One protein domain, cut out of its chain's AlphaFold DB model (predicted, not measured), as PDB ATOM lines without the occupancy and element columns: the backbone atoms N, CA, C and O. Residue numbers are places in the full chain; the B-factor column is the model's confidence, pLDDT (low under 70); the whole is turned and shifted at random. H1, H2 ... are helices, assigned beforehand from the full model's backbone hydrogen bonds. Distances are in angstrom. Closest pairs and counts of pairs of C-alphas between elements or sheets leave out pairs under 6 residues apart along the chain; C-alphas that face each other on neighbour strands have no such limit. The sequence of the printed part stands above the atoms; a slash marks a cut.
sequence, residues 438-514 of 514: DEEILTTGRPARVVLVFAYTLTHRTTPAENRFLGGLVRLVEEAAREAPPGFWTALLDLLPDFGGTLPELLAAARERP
ATOM      1  N   ASP A 438      15.146  31.074  -7.350       92.75
ATOM      2  CA  ASP A 438      15.659  30.982  -5.974       92.75
ATOM      3  C   ASP A 438      16.992  30.212  -5.897       92.75
ATOM      4  O   ASP A 438      17.901  30.602  -5.169       92.75
ATOM      5  N   GLU A 439      17.146  29.161  -6.707       92.94
ATOM      6  CA  GLU A 439      18.381  28.375  -6.816       92.94
ATOM      7  C   GLU A 439      19.581  29.212  -7.277       92.94
ATOM      8  O   GLU A 439      20.685  29.068  -6.751       92.94
ATOM      9  N   GLU A 440      19.378  30.135  -8.218       94.62
ATOM     10  CA  GLU A 440      20.449  31.011  -8.692       94.62
ATOM     11  C   GLU A 440      20.862  31.997  -7.593       94.62
ATOM     12  O   GLU A 440      22.053  32.230  -7.387       94.62
ATOM     13  N   ILE A 441      19.906  32.529  -6.825       94.06
ATOM     14  CA  ILE A 441      20.189  33.402  -5.675       94.06
ATOM     15  C   ILE A 441      21.009  32.649  -4.617       94.06
ATOM     16  O   ILE A 441      22.011  33.175  -4.127       94.06
ATOM     17  N   LEU A 442      20.603  31.418  -4.288       94.12
ATOM     18  CA  LEU A 442      21.276  30.573  -3.300       94.12
ATOM     19  C   LEU A 442      22.709  30.229  -3.721       94.12
ATOM     20  O   LEU A 442      23.619  30.258  -2.896       94.12
ATOM     21  N   THR A 443      22.928  29.933  -5.002       93.25
ATOM     22  CA  THR A 443      24.226  29.455  -5.505       93.25
ATOM     23  C   THR A 443      25.205  30.574  -5.854       93.25
ATOM     24  O   THR A 443      26.415  30.377  -5.744       93.25
ATOM     25  N   THR A 444      24.717  31.757  -6.239       92.62
ATOM     26  CA  THR A 444      25.567  32.864  -6.724       92.62
ATOM     27  C   THR A 444      25.690  34.038  -5.752       92.62
ATOM     28  O   THR A 444      26.585  34.874  -5.908       92.62
ATOM     29  N   GLY A 445      24.823  34.117  -4.738       91.31
ATOM     30  CA  GLY A 445      24.819  35.207  -3.767       91.31
ATOM     31  C   GLY A 445      26.107  35.284  -2.953       91.31
ATOM     32  O   GLY A 445      26.504  34.317  -2.303       91.31
ATOM     33  N   ARG A 446      26.750  36.459  -2.968       90.12
ATOM     34  CA  ARG A 446      28.026  36.699  -2.283       90.12
ATOM     35  C   ARG A 446      27.999  37.983  -1.439       90.12
ATOM     36  O   ARG A 446      27.896  39.070  -2.016       90.12
ATOM     37  N   PRO A 447      28.191  37.914  -0.107       92.31
ATOM     38  CA  PRO A 447      28.648  36.757   0.664       92.31
ATOM     39  C   PRO A 447      27.488  35.864   1.129       92.31
ATOM     40  O   PRO A 447      26.377  36.355   1.346       92.31
ATOM     41  N   ALA A 448      27.770  34.581   1.368       92.50
ATOM     42  CA  ALA A 448      26.809  33.580   1.844       92.50
ATOM     43  C   ALA A 448      25.991  34.058   3.055       92.50
ATOM     44  O   ALA A 448      24.774  33.881   3.100       92.50
ATOM     45  N   ARG A 449      26.638  34.754   4.004       91.88
ATOM     46  CA  ARG A 449      25.973  35.302   5.196       91.88
ATOM     47  C   ARG A 449      24.794  36.221   4.876       91.88
ATOM     48  O   ARG A 449      23.814  36.208   5.606       91.88
ATOM     49  N   VAL A 450      24.848  36.995   3.789       91.56
ATOM     50  CA  VAL A 450      23.744  37.895   3.408       91.56
ATOM     51  C   VAL A 450      22.537  37.087   2.936       91.56
ATOM     52  O   VAL A 450      21.408  37.410   3.298       91.56
ATOM     53  N   VAL A 451      22.769  36.016   2.175       93.12
ATOM     54  CA  VAL A 451      21.708  35.103   1.724       93.12
ATOM     55  C   VAL A 451      21.061  34.400   2.919       93.12
ATOM     56  O   VAL A 451      19.838  34.306   2.986       93.12
ATOM     57  N   LEU A 452      21.864  33.976   3.899       91.88
ATOM     58  CA  LEU A 452      21.378  33.350   5.131       91.88
ATOM     59  C   LEU A 452      20.597  34.325   6.024       91.88
ATOM     60  O   LEU A 452      19.540  33.963   6.535       91.88
ATOM     61  N   VAL A 453      21.058  35.573   6.172       90.06
ATOM     62  CA  VAL A 453      20.304  36.623   6.882       90.06
ATOM     63  C   VAL A 453      18.972  36.889   6.185       90.06
ATOM     64  O   VAL A 453      17.942  36.955   6.852       90.06
ATOM     65  N   PHE A 454      18.955  36.981   4.852       91.12
ATOM     66  CA  PHE A 454      17.709  37.100   4.098       91.12
ATOM     67  C   PHE A 454      16.777  35.906   4.358       91.12
ATOM     68  O   PHE A 454      15.623  36.122   4.723       91.12
ATOM     69  N   ALA A 455      17.275  34.669   4.283       90.06
ATOM     70  CA  ALA A 455      16.493  33.475   4.603       90.06
ATOM     71  C   ALA A 455      15.911  33.532   6.025       90.06
ATOM     72  O   ALA A 455      14.725  33.273   6.216       90.06
ATOM     73  N   TYR A 456      16.706  33.962   7.010       86.56
ATOM     74  CA  TYR A 456      16.240  34.175   8.378       86.56
ATOM     75  C   TYR A 456      15.058  35.154   8.429       86.56
ATOM     76  O   TYR A 456      14.054  34.860   9.076       86.56
ATOM     77  N   THR A 457      15.100  36.262   7.675       84.44
ATOM     78  CA  THR A 457      13.966  37.206   7.616       84.44
ATOM     79  C   THR A 457      12.681  36.600   7.045       84.44
ATOM     80  O   THR A 457      11.588  37.055   7.395       84.44
ATOM     81  N   LEU A 458      12.789  35.558   6.213       83.44
ATOM     82  CA  LEU A 458      11.638  34.849   5.654       83.44
ATOM     83  C   LEU A 458      11.004  33.867   6.647       83.44
ATOM     84  O   LEU A 458       9.813  33.609   6.536       83.44
ATOM     85  N   THR A 459      11.736  33.367   7.651       73.62
ATOM     86  CA  THR A 459      11.213  32.369   8.617       73.62
ATOM     87  C   THR A 459      10.029  32.871   9.450       73.62
ATOM     88  O   THR A 459       9.250  32.090   9.994       73.62
ATOM     89  N   HIS A 460       9.858  34.190   9.542       67.38
ATOM     90  CA  HIS A 460       8.733  34.806  10.237       67.38
ATOM     91  C   HIS A 460       7.484  34.964   9.352       67.38
ATOM     92  O   HIS A 460       6.422  35.332   9.864       67.38
ATOM     93  N   ARG A 461       7.588  34.669   8.051       60.44
ATOM     94  CA  ARG A 461       6.548  34.834   7.029       60.44
ATOM     95  C   ARG A 461       6.156  33.470   6.444       60.44
ATOM     96  O   ARG A 461       6.904  32.507   6.547       60.44
ATOM     97  N   THR A 462       4.927  33.344   5.945       58.00
ATOM     98  CA  THR A 462       4.322  32.038   5.605       58.00
ATOM     99  C   THR A 462       3.641  32.047   4.238       58.00
ATOM    100  O   THR A 462       2.522  31.551   4.098       58.00
ATOM    101  N   THR A 463       4.259  32.650   3.223       76.31
ATOM    102  CA  THR A 463       3.772  32.517   1.844       76.31
ATOM    103  C   THR A 463       4.362  31.270   1.166       76.31
ATOM    104  O   THR A 463       5.472  30.843   1.495       76.31
ATOM    105  N   PRO A 464       3.667  30.669   0.179       78.94
ATOM    106  CA  PRO A 464       4.202  29.533  -0.573       78.94
ATOM    107  C   PRO A 464       5.539  29.822  -1.273       78.94
ATOM    108  O   PRO A 464       6.370  28.925  -1.390       78.94
ATOM    109  N   ALA A 465       5.761  31.059  -1.730       76.31
ATOM    110  CA  ALA A 465       7.015  31.461  -2.365       76.31
ATOM    111  C   ALA A 465       8.191  31.441  -1.373       76.31
ATOM    112  O   ALA A 465       9.227  30.854  -1.675       76.31
ATOM    113  N   GLU A 466       7.989  31.978  -0.169       82.69
ATOM    114  CA  GLU A 466       8.997  31.985   0.898       82.69
ATOM    115  C   GLU A 466       9.350  30.558   1.342       82.69
ATOM    116  O   GLU A 466      10.525  30.227   1.499       82.69
ATOM    117  N   ASN A 467       8.351  29.672   1.442       83.88
ATOM    118  CA  ASN A 467       8.573  28.260   1.758       83.88
ATOM    119  C   ASN A 467       9.421  27.538   0.699       83.88
ATOM    120  O   ASN A 467      10.209  26.663   1.054       83.88
ATOM    121  N   ARG A 468       9.297  27.891  -0.590       86.81
ATOM    122  CA  ARG A 468      10.143  27.305  -1.648       86.81
ATOM    123  C   ARG A 468      11.598  27.730  -1.507       86.81
ATOM    124  O   ARG A 468      12.473  26.870  -1.583       86.81
ATOM    125  N   PHE A 469      11.849  29.014  -1.256       90.56
ATOM    126  CA  PHE A 469      13.203  29.520  -1.030       90.56
ATOM    127  C   PHE A 469      13.853  28.831   0.178       90.56
ATOM    128  O   PHE A 469      14.963  28.306   0.078       90.56
ATOM    129  N   LEU A 470      13.127  28.763   1.302       90.56
ATOM    130  CA  LEU A 470      13.586  28.091   2.520       90.56
ATOM    131  C   LEU A 470      13.817  26.591   2.302       90.56
ATOM    132  O   LEU A 470      14.840  26.070   2.732       90.56
ATOM    133  N   GLY A 471      12.921  25.903   1.590       89.00
ATOM    134  CA  GLY A 471      13.095  24.489   1.247       89.00
ATOM    135  C   GLY A 471      14.326  24.239   0.369       89.00
ATOM    136  O   GLY A 471      15.054  23.273   0.585       89.00
ATOM    137  N   GLY A 472      14.603  25.137  -0.583       91.44
ATOM    138  CA  GLY A 472      15.816  25.095  -1.400       91.44
ATOM    139  C   GLY A 472      17.090  25.231  -0.564       91.44
ATOM    140  O   GLY A 472      18.021  24.448  -0.747       91.44
ATOM    141  N   LEU A 473      17.101  26.173   0.383       93.88
ATOM    142  CA  LEU A 473      18.203  26.359   1.328       93.88
ATOM    143  C   LEU A 473      18.409  25.125   2.216       93.88
ATOM    144  O   LEU A 473      19.528  24.631   2.309       93.88
ATOM    145  N   VAL A 474      17.341  24.626   2.847       92.06
ATOM    146  CA  VAL A 474      17.401  23.458   3.742       92.06
ATOM    147  C   VAL A 474      17.986  22.259   3.008       92.06
ATOM    148  O   VAL A 474      18.937  21.662   3.497       92.06
ATOM    149  N   ARG A 475      17.509  21.975   1.792       92.44
ATOM    150  CA  ARG A 475      18.021  20.871   0.975       92.44
ATOM    151  C   ARG A 475      19.526  20.984   0.706       92.44
ATOM    152  O   ARG A 475      20.227  19.995   0.878       92.44
ATOM    153  N   LEU A 476      20.023  22.169   0.330       92.06
ATOM    154  CA  LEU A 476      21.460  22.390   0.089       92.06
ATOM    155  C   LEU A 476      22.299  22.135   1.348       92.06
ATOM    156  O   LEU A 476      23.363  21.524   1.277       92.06
ATOM    157  N   VAL A 477      21.825  22.606   2.503       92.00
ATOM    158  CA  VAL A 477      22.534  22.438   3.776       92.00
ATOM    159  C   VAL A 477      22.481  20.985   4.254       92.00
ATOM    160  O   VAL A 477      23.503  20.457   4.680       92.00
ATOM    161  N   GLU A 478      21.327  20.321   4.165       91.69
ATOM    162  CA  GLU A 478      21.161  18.913   4.550       91.69
ATOM    163  C   GLU A 478      22.000  17.975   3.682       91.69
ATOM    164  O   GLU A 478      22.593  17.028   4.194       91.69
ATOM    165  N   GLU A 479      22.071  18.236   2.377       91.50
ATOM    166  CA  GLU A 479      22.918  17.482   1.455       91.50
ATOM    167  C   GLU A 479      24.399  17.633   1.815       91.50
ATOM    168  O   GLU A 479      25.098  16.629   1.954       91.50
ATOM    169  N   ALA A 480      24.855  18.861   2.077       90.94
ATOM    170  CA  ALA A 480      26.221  19.102   2.527       90.94
ATOM    171  C   ALA A 480      26.522  18.435   3.879       90.94
ATOM    172  O   ALA A 480      27.585  17.841   4.030       90.94
ATOM    173  N   ALA A 481      25.592  18.498   4.836       90.25
ATOM    174  CA  ALA A 481      25.759  17.935   6.174       90.25
ATOM    175  C   ALA A 481      25.767  16.398   6.183       90.25
ATOM    176  O   ALA A 481      26.488  15.801   6.979       90.25
ATOM    177  N   ARG A 482      24.994  15.746   5.300       90.31
ATOM    178  CA  ARG A 482      24.917  14.275   5.209       90.31
ATOM    179  C   ARG A 482      26.264  13.641   4.867       90.31
ATOM    180  O   ARG A 482      26.551  12.535   5.309       90.31
ATOM    181  N   GLU A 483      27.070  14.342   4.078       83.69
ATOM    182  CA  GLU A 483      28.379  13.882   3.613       83.69
ATOM    183  C   GLU A 483      29.550  14.474   4.419       83.69
ATOM    184  O   GLU A 483      30.708  14.316   4.026       83.69
ATOM    185  N   ALA A 484      29.269  15.200   5.505       88.25
ATOM    186  CA  ALA A 484      30.272  15.931   6.270       88.25
ATOM    187  C   ALA A 484      30.778  15.144   7.497       88.25
ATOM    188  O   ALA A 484      30.027  14.358   8.083       88.25
ATOM    189  N   PRO A 485      32.030  15.373   7.935       88.69
ATOM    190  CA  PRO A 485      32.539  14.799   9.177       88.69
ATOM    191  C   PRO A 485      31.839  15.388  10.422       88.69
ATOM    192  O   PRO A 485      31.233  16.469  10.360       88.69
ATOM    193  N   PRO A 486      31.937  14.714  11.590       88.94
ATOM    194  CA  PRO A 486      31.573  15.317  12.870       88.94
ATOM    195  C   PRO A 486      32.288  16.663  13.050       88.94
ATOM    196  O   PRO A 486      33.485  16.744  12.827       88.94
ATOM    197  N   GLY A 487      31.561  17.711  13.447       89.19
ATOM    198  CA  GLY A 487      32.115  19.071  13.569       89.19
ATOM    199  C   GLY A 487      31.705  20.040  12.456       89.19
ATOM    200  O   GLY A 487      31.872  21.246  12.628       89.19
ATOM    201  N   PHE A 488      31.055  19.560  11.385       93.56
ATOM    202  CA  PHE A 488      30.547  20.383  10.274       93.56
ATOM    203  C   PHE A 488      29.814  21.659  10.713       93.56
ATOM    204  O   PHE A 488      30.102  22.750  10.229       93.56
ATOM    205  N   TRP A 489      28.869  21.539  11.650       92.00
ATOM    206  CA  TRP A 489      28.085  22.681  12.127       92.00
ATOM    207  C   TRP A 489      28.943  23.716  12.856       92.00
ATOM    208  O   TRP A 489      28.732  24.913  12.680       92.00
ATOM    209  N   THR A 490      29.929  23.264  13.632       92.69
ATOM    210  CA  THR A 490      30.894  24.141  14.304       92.69
ATOM    211  C   THR A 490      31.757  24.859  13.271       92.69
ATOM    212  O   THR A 490      31.821  26.084  13.279       92.69
ATOM    213  N   ALA A 491      32.317  24.124  12.305       92.12
ATOM    214  CA  ALA A 491      33.103  24.698  11.218       92.12
ATOM    215  C   ALA A 491      32.312  25.724  10.392       92.12
ATOM    216  O   ALA A 491      32.840  26.782  10.041       92.12
ATOM    217  N   LEU A 492      31.041  25.436  10.102       92.75
ATOM    218  CA  LEU A 492      30.145  26.335   9.383       92.75
ATOM    219  C   LEU A 492      29.930  27.646  10.152       92.75
ATOM    220  O   LEU A 492      30.049  28.722   9.563       92.75
ATOM    221  N   LEU A 493      29.634  27.561  11.453       91.12
ATOM    222  CA  LEU A 493      29.433  28.726  12.318       91.12
ATOM    223  C   LEU A 493      30.713  29.556  12.472       91.12
ATOM    224  O   LEU A 493      30.631  30.783  12.448       91.12
ATOM    225  N   ASP A 494      31.875  28.908  12.551       92.94
ATOM    226  CA  ASP A 494      33.176  29.576  12.660       92.94
ATOM    227  C   ASP A 494      33.577  30.303  11.370       92.94
ATOM    228  O   ASP A 494      34.206  31.359  11.413       92.94
ATOM    229  N   LEU A 495      33.237  29.747  10.202       93.25
ATOM    230  CA  LEU A 495      33.545  30.359   8.905       93.25
ATOM    231  C   LEU A 495      32.614  31.533   8.583       93.25
ATOM    232  O   LEU A 495      33.043  32.520   7.984       93.25
ATOM    233  N   LEU A 496      31.340  31.435   8.964       90.56
ATOM    234  CA  LEU A 496      30.268  32.314   8.495       90.56
ATOM    235  C   LEU A 496      30.524  33.835   8.634       90.56
ATOM    236  O   LEU A 496      30.185  34.552   7.683       90.56
ATOM    237  N   PRO A 497      31.082  34.370   9.743       87.56
ATOM    238  CA  PRO A 497      31.256  35.815   9.911       87.56
ATOM    239  C   PRO A 497      32.107  36.446   8.802       87.56
ATOM    240  O   PRO A 497      31.705  37.448   8.196       87.56
ATOM    241  N   ASP A 498      33.222  35.798   8.465       88.38
ATOM    242  CA  ASP A 498      34.250  36.338   7.572       88.38
ATOM    243  C   ASP A 498      34.243  35.701   6.175       88.38
ATOM    244  O   ASP A 498      34.939  36.175   5.273       88.38
ATOM    245  N   PHE A 499      33.417  34.674   5.943       91.94
ATOM    246  CA  PHE A 499      33.366  33.990   4.655       91.94
ATOM    247  C   PHE A 499      32.840  34.897   3.534       91.94
ATOM    248  O   PHE A 499      31.660  35.256   3.462       91.94
ATOM    249  N   GLY A 500      33.738  35.258   2.618       89.44
ATOM    250  CA  GLY A 500      33.448  36.134   1.486       89.44
ATOM    251  C   GLY A 500      32.871  35.431   0.257       89.44
ATOM    252  O   GLY A 500      32.632  36.117  -0.731       89.44
ATOM    253  N   GLY A 501      32.696  34.105   0.286       93.50
ATOM    254  CA  GLY A 501      32.237  33.289  -0.841       93.50
ATOM    255  C   GLY A 501      30.716  33.118  -0.938       93.50
ATOM    256  O   GLY A 501      29.954  33.792  -0.243       93.50
ATOM    257  N   THR A 502      30.277  32.240  -1.837       95.00
ATOM    258  CA  THR A 502      28.873  31.828  -2.012       95.00
ATOM    259  C   THR A 502      28.462  30.768  -0.991       95.00
ATOM    260  O   THR A 502      29.300  30.237  -0.261       95.00
ATOM    261  N   LEU A 503      27.165  30.450  -0.906       94.88
ATOM    262  CA  LEU A 503      26.692  29.398  -0.003       94.88
ATOM    263  C   LEU A 503      27.285  28.015  -0.349       94.88
ATOM    264  O   LEU A 503      27.793  27.380   0.572       94.88
ATOM    265  N   PRO A 504      27.321  27.552  -1.618       95.31
ATOM    266  CA  PRO A 504      28.015  26.307  -1.958       95.31
ATOM    267  C   PRO A 504      29.499  26.304  -1.568       95.31
ATOM    268  O   PRO A 504      29.981  25.316  -1.021       95.31
ATOM    269  N   GLU A 505      30.210  27.418  -1.785       95.50
ATOM    270  CA  GLU A 505      31.619  27.565  -1.385       95.50
ATOM    271  C   GLU A 505      31.783  27.455   0.145       95.50
ATOM    272  O   GLU A 505      32.716  26.812   0.620       95.50
ATOM    273  N   LEU A 506      30.865  28.045   0.922       95.69
ATOM    274  CA  LEU A 506      30.869  27.980   2.388       95.69
ATOM    275  C   LEU A 506      30.632  26.550   2.885       95.69
ATOM    276  O   LEU A 506      31.334  26.081   3.780       95.69
ATOM    277  N   LEU A 507      29.644  25.864   2.307       95.00
ATOM    278  CA  LEU A 507      29.299  24.491   2.669       95.00
ATOM    279  C   LEU A 507      30.443  23.524   2.346       95.00
ATOM    280  O   LEU A 507      30.758  22.666   3.168       95.00
ATOM    281  N   ALA A 508      31.107  23.693   1.199       94.50
ATOM    282  CA  ALA A 508      32.296  22.920   0.850       94.50
ATOM    283  C   ALA A 508      33.449  23.174   1.838       94.50
ATOM    284  O   ALA A 508      33.999  22.226   2.393       94.50
ATOM    285  N   ALA A 509      33.745  24.439   2.153       93.69
ATOM    286  CA  ALA A 509      34.797  24.786   3.108       93.69
ATOM    287  C   ALA A 509      34.526  24.242   4.524       93.69
ATOM    288  O   ALA A 509      35.453  23.831   5.220       93.69
ATOM    289  N   ALA A 510      33.261  24.208   4.954       92.88
ATOM    290  CA  ALA A 510      32.874  23.625   6.237       92.88
ATOM    291  C   ALA A 510      33.014  22.091   6.263       92.88
ATOM    292  O   ALA A 510      33.293  21.536   7.320       92.88
ATOM    293  N   ARG A 511      32.854  21.405   5.120       91.31
ATOM    294  CA  ARG A 511      33.079  19.950   5.000       91.31
ATOM    295  C   ARG A 511      34.553  19.566   5.080       91.31
ATOM    296  O   ARG A 511      34.873  18.485   5.557       91.31
ATOM    297  N   GLU A 512      35.430  20.428   4.576       89.12
ATOM    298  CA  GLU A 512      36.878  20.193   4.531       89.12
ATOM    299  C   GLU A 512      37.585  20.535   5.849       89.12
ATOM    300  O   GLU A 512      38.759  20.202   6.026       89.12
ATOM    301  N   ARG A 513      36.893  21.204   6.779       81.94
ATOM    302  CA  ARG A 513      37.459  21.604   8.065       81.94
ATOM    303  C   ARG A 513      37.273  20.465   9.086       81.94
ATOM    304  O   ARG A 513      36.134  20.054   9.295       81.94
ATOM    305  N   PRO A 514      38.369  19.940   9.661       59.44
ATOM    306  CA  PRO A 514      38.340  18.781  10.553       59.44
ATOM    307  C   PRO A 514      37.686  19.060  11.905       59.44
ATOM    308  O   PRO A 514      37.694  20.237  12.345       59.44
TER     309      PRO A 514
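Overview. This is residues 438 to 514 of the 514 residues of an uncharacterized protein of Actinomadura namibiensis (UniProt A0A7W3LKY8). One long helix, H3, makes a long side of this elongated domain, and three shorter helices pack on it, H1 and H2 on its first half and H5 on its second half, while a fourth, H4, packs on H5. H5 runs nearly the same way as H3 and touches each of the other four helices, while H4 crosses H5 at the side away from H1. The printed part has 77 residues with five named helices, H1 to H5 in order along the chain, and no named strand: all helix. It is compact, with a radius of gyration of the C-alphas of 12.3 A, and spans 38 by 24 by 21 A.

Along the chain. Find C-alpha 464 at (4.202, 29.533, -0.573); from there H3 runs through residues 464 to 482, 26.4 A, to C-alpha 482 at (24.917, 14.275, 5.209). Before it come H1, residues 438 to 444, 10.1 A, and H2, residues 448 to 458, 15.7 A. After it come H4, residues 488 to 495, 10.5 A, and H5, residues 503 to 512, 14.5 A, ending at C-alpha 512 at (36.878, 20.193, 4.531).

Arrangement. Start at H5, the hub. It touches H3, whose residues 476 to 481 alone take part, at a shallow tilt of 20 degrees, the same way; the closest C-alphas, Ala 480 and Leu 507, are 6.2 A apart. H4 touches H5 at a steep tilt of 64 degrees, closest at C-alphas Leu 492 and Ala 510, 5.0 A. H2 and H5 touch only at their ends, closest at C-alphas Ala 448 and Leu 503, 4.6 A. H2 and H3 form a helical hairpin, closest at C-alphas Leu 458 and Glu 466, 6.1 A. H4 is apart from H1 and H2. In H1 to H5 every O i to N i+4 pair is within hydrogen-bond range.

Size, cuts and confidence. The farthest C-alphas, Thr 463 and Pro 514, are 38.2 A apart. The printed part has no cut, and no link is long. Look for pLDDT under 70 at residues 460 to 462 and residue 514.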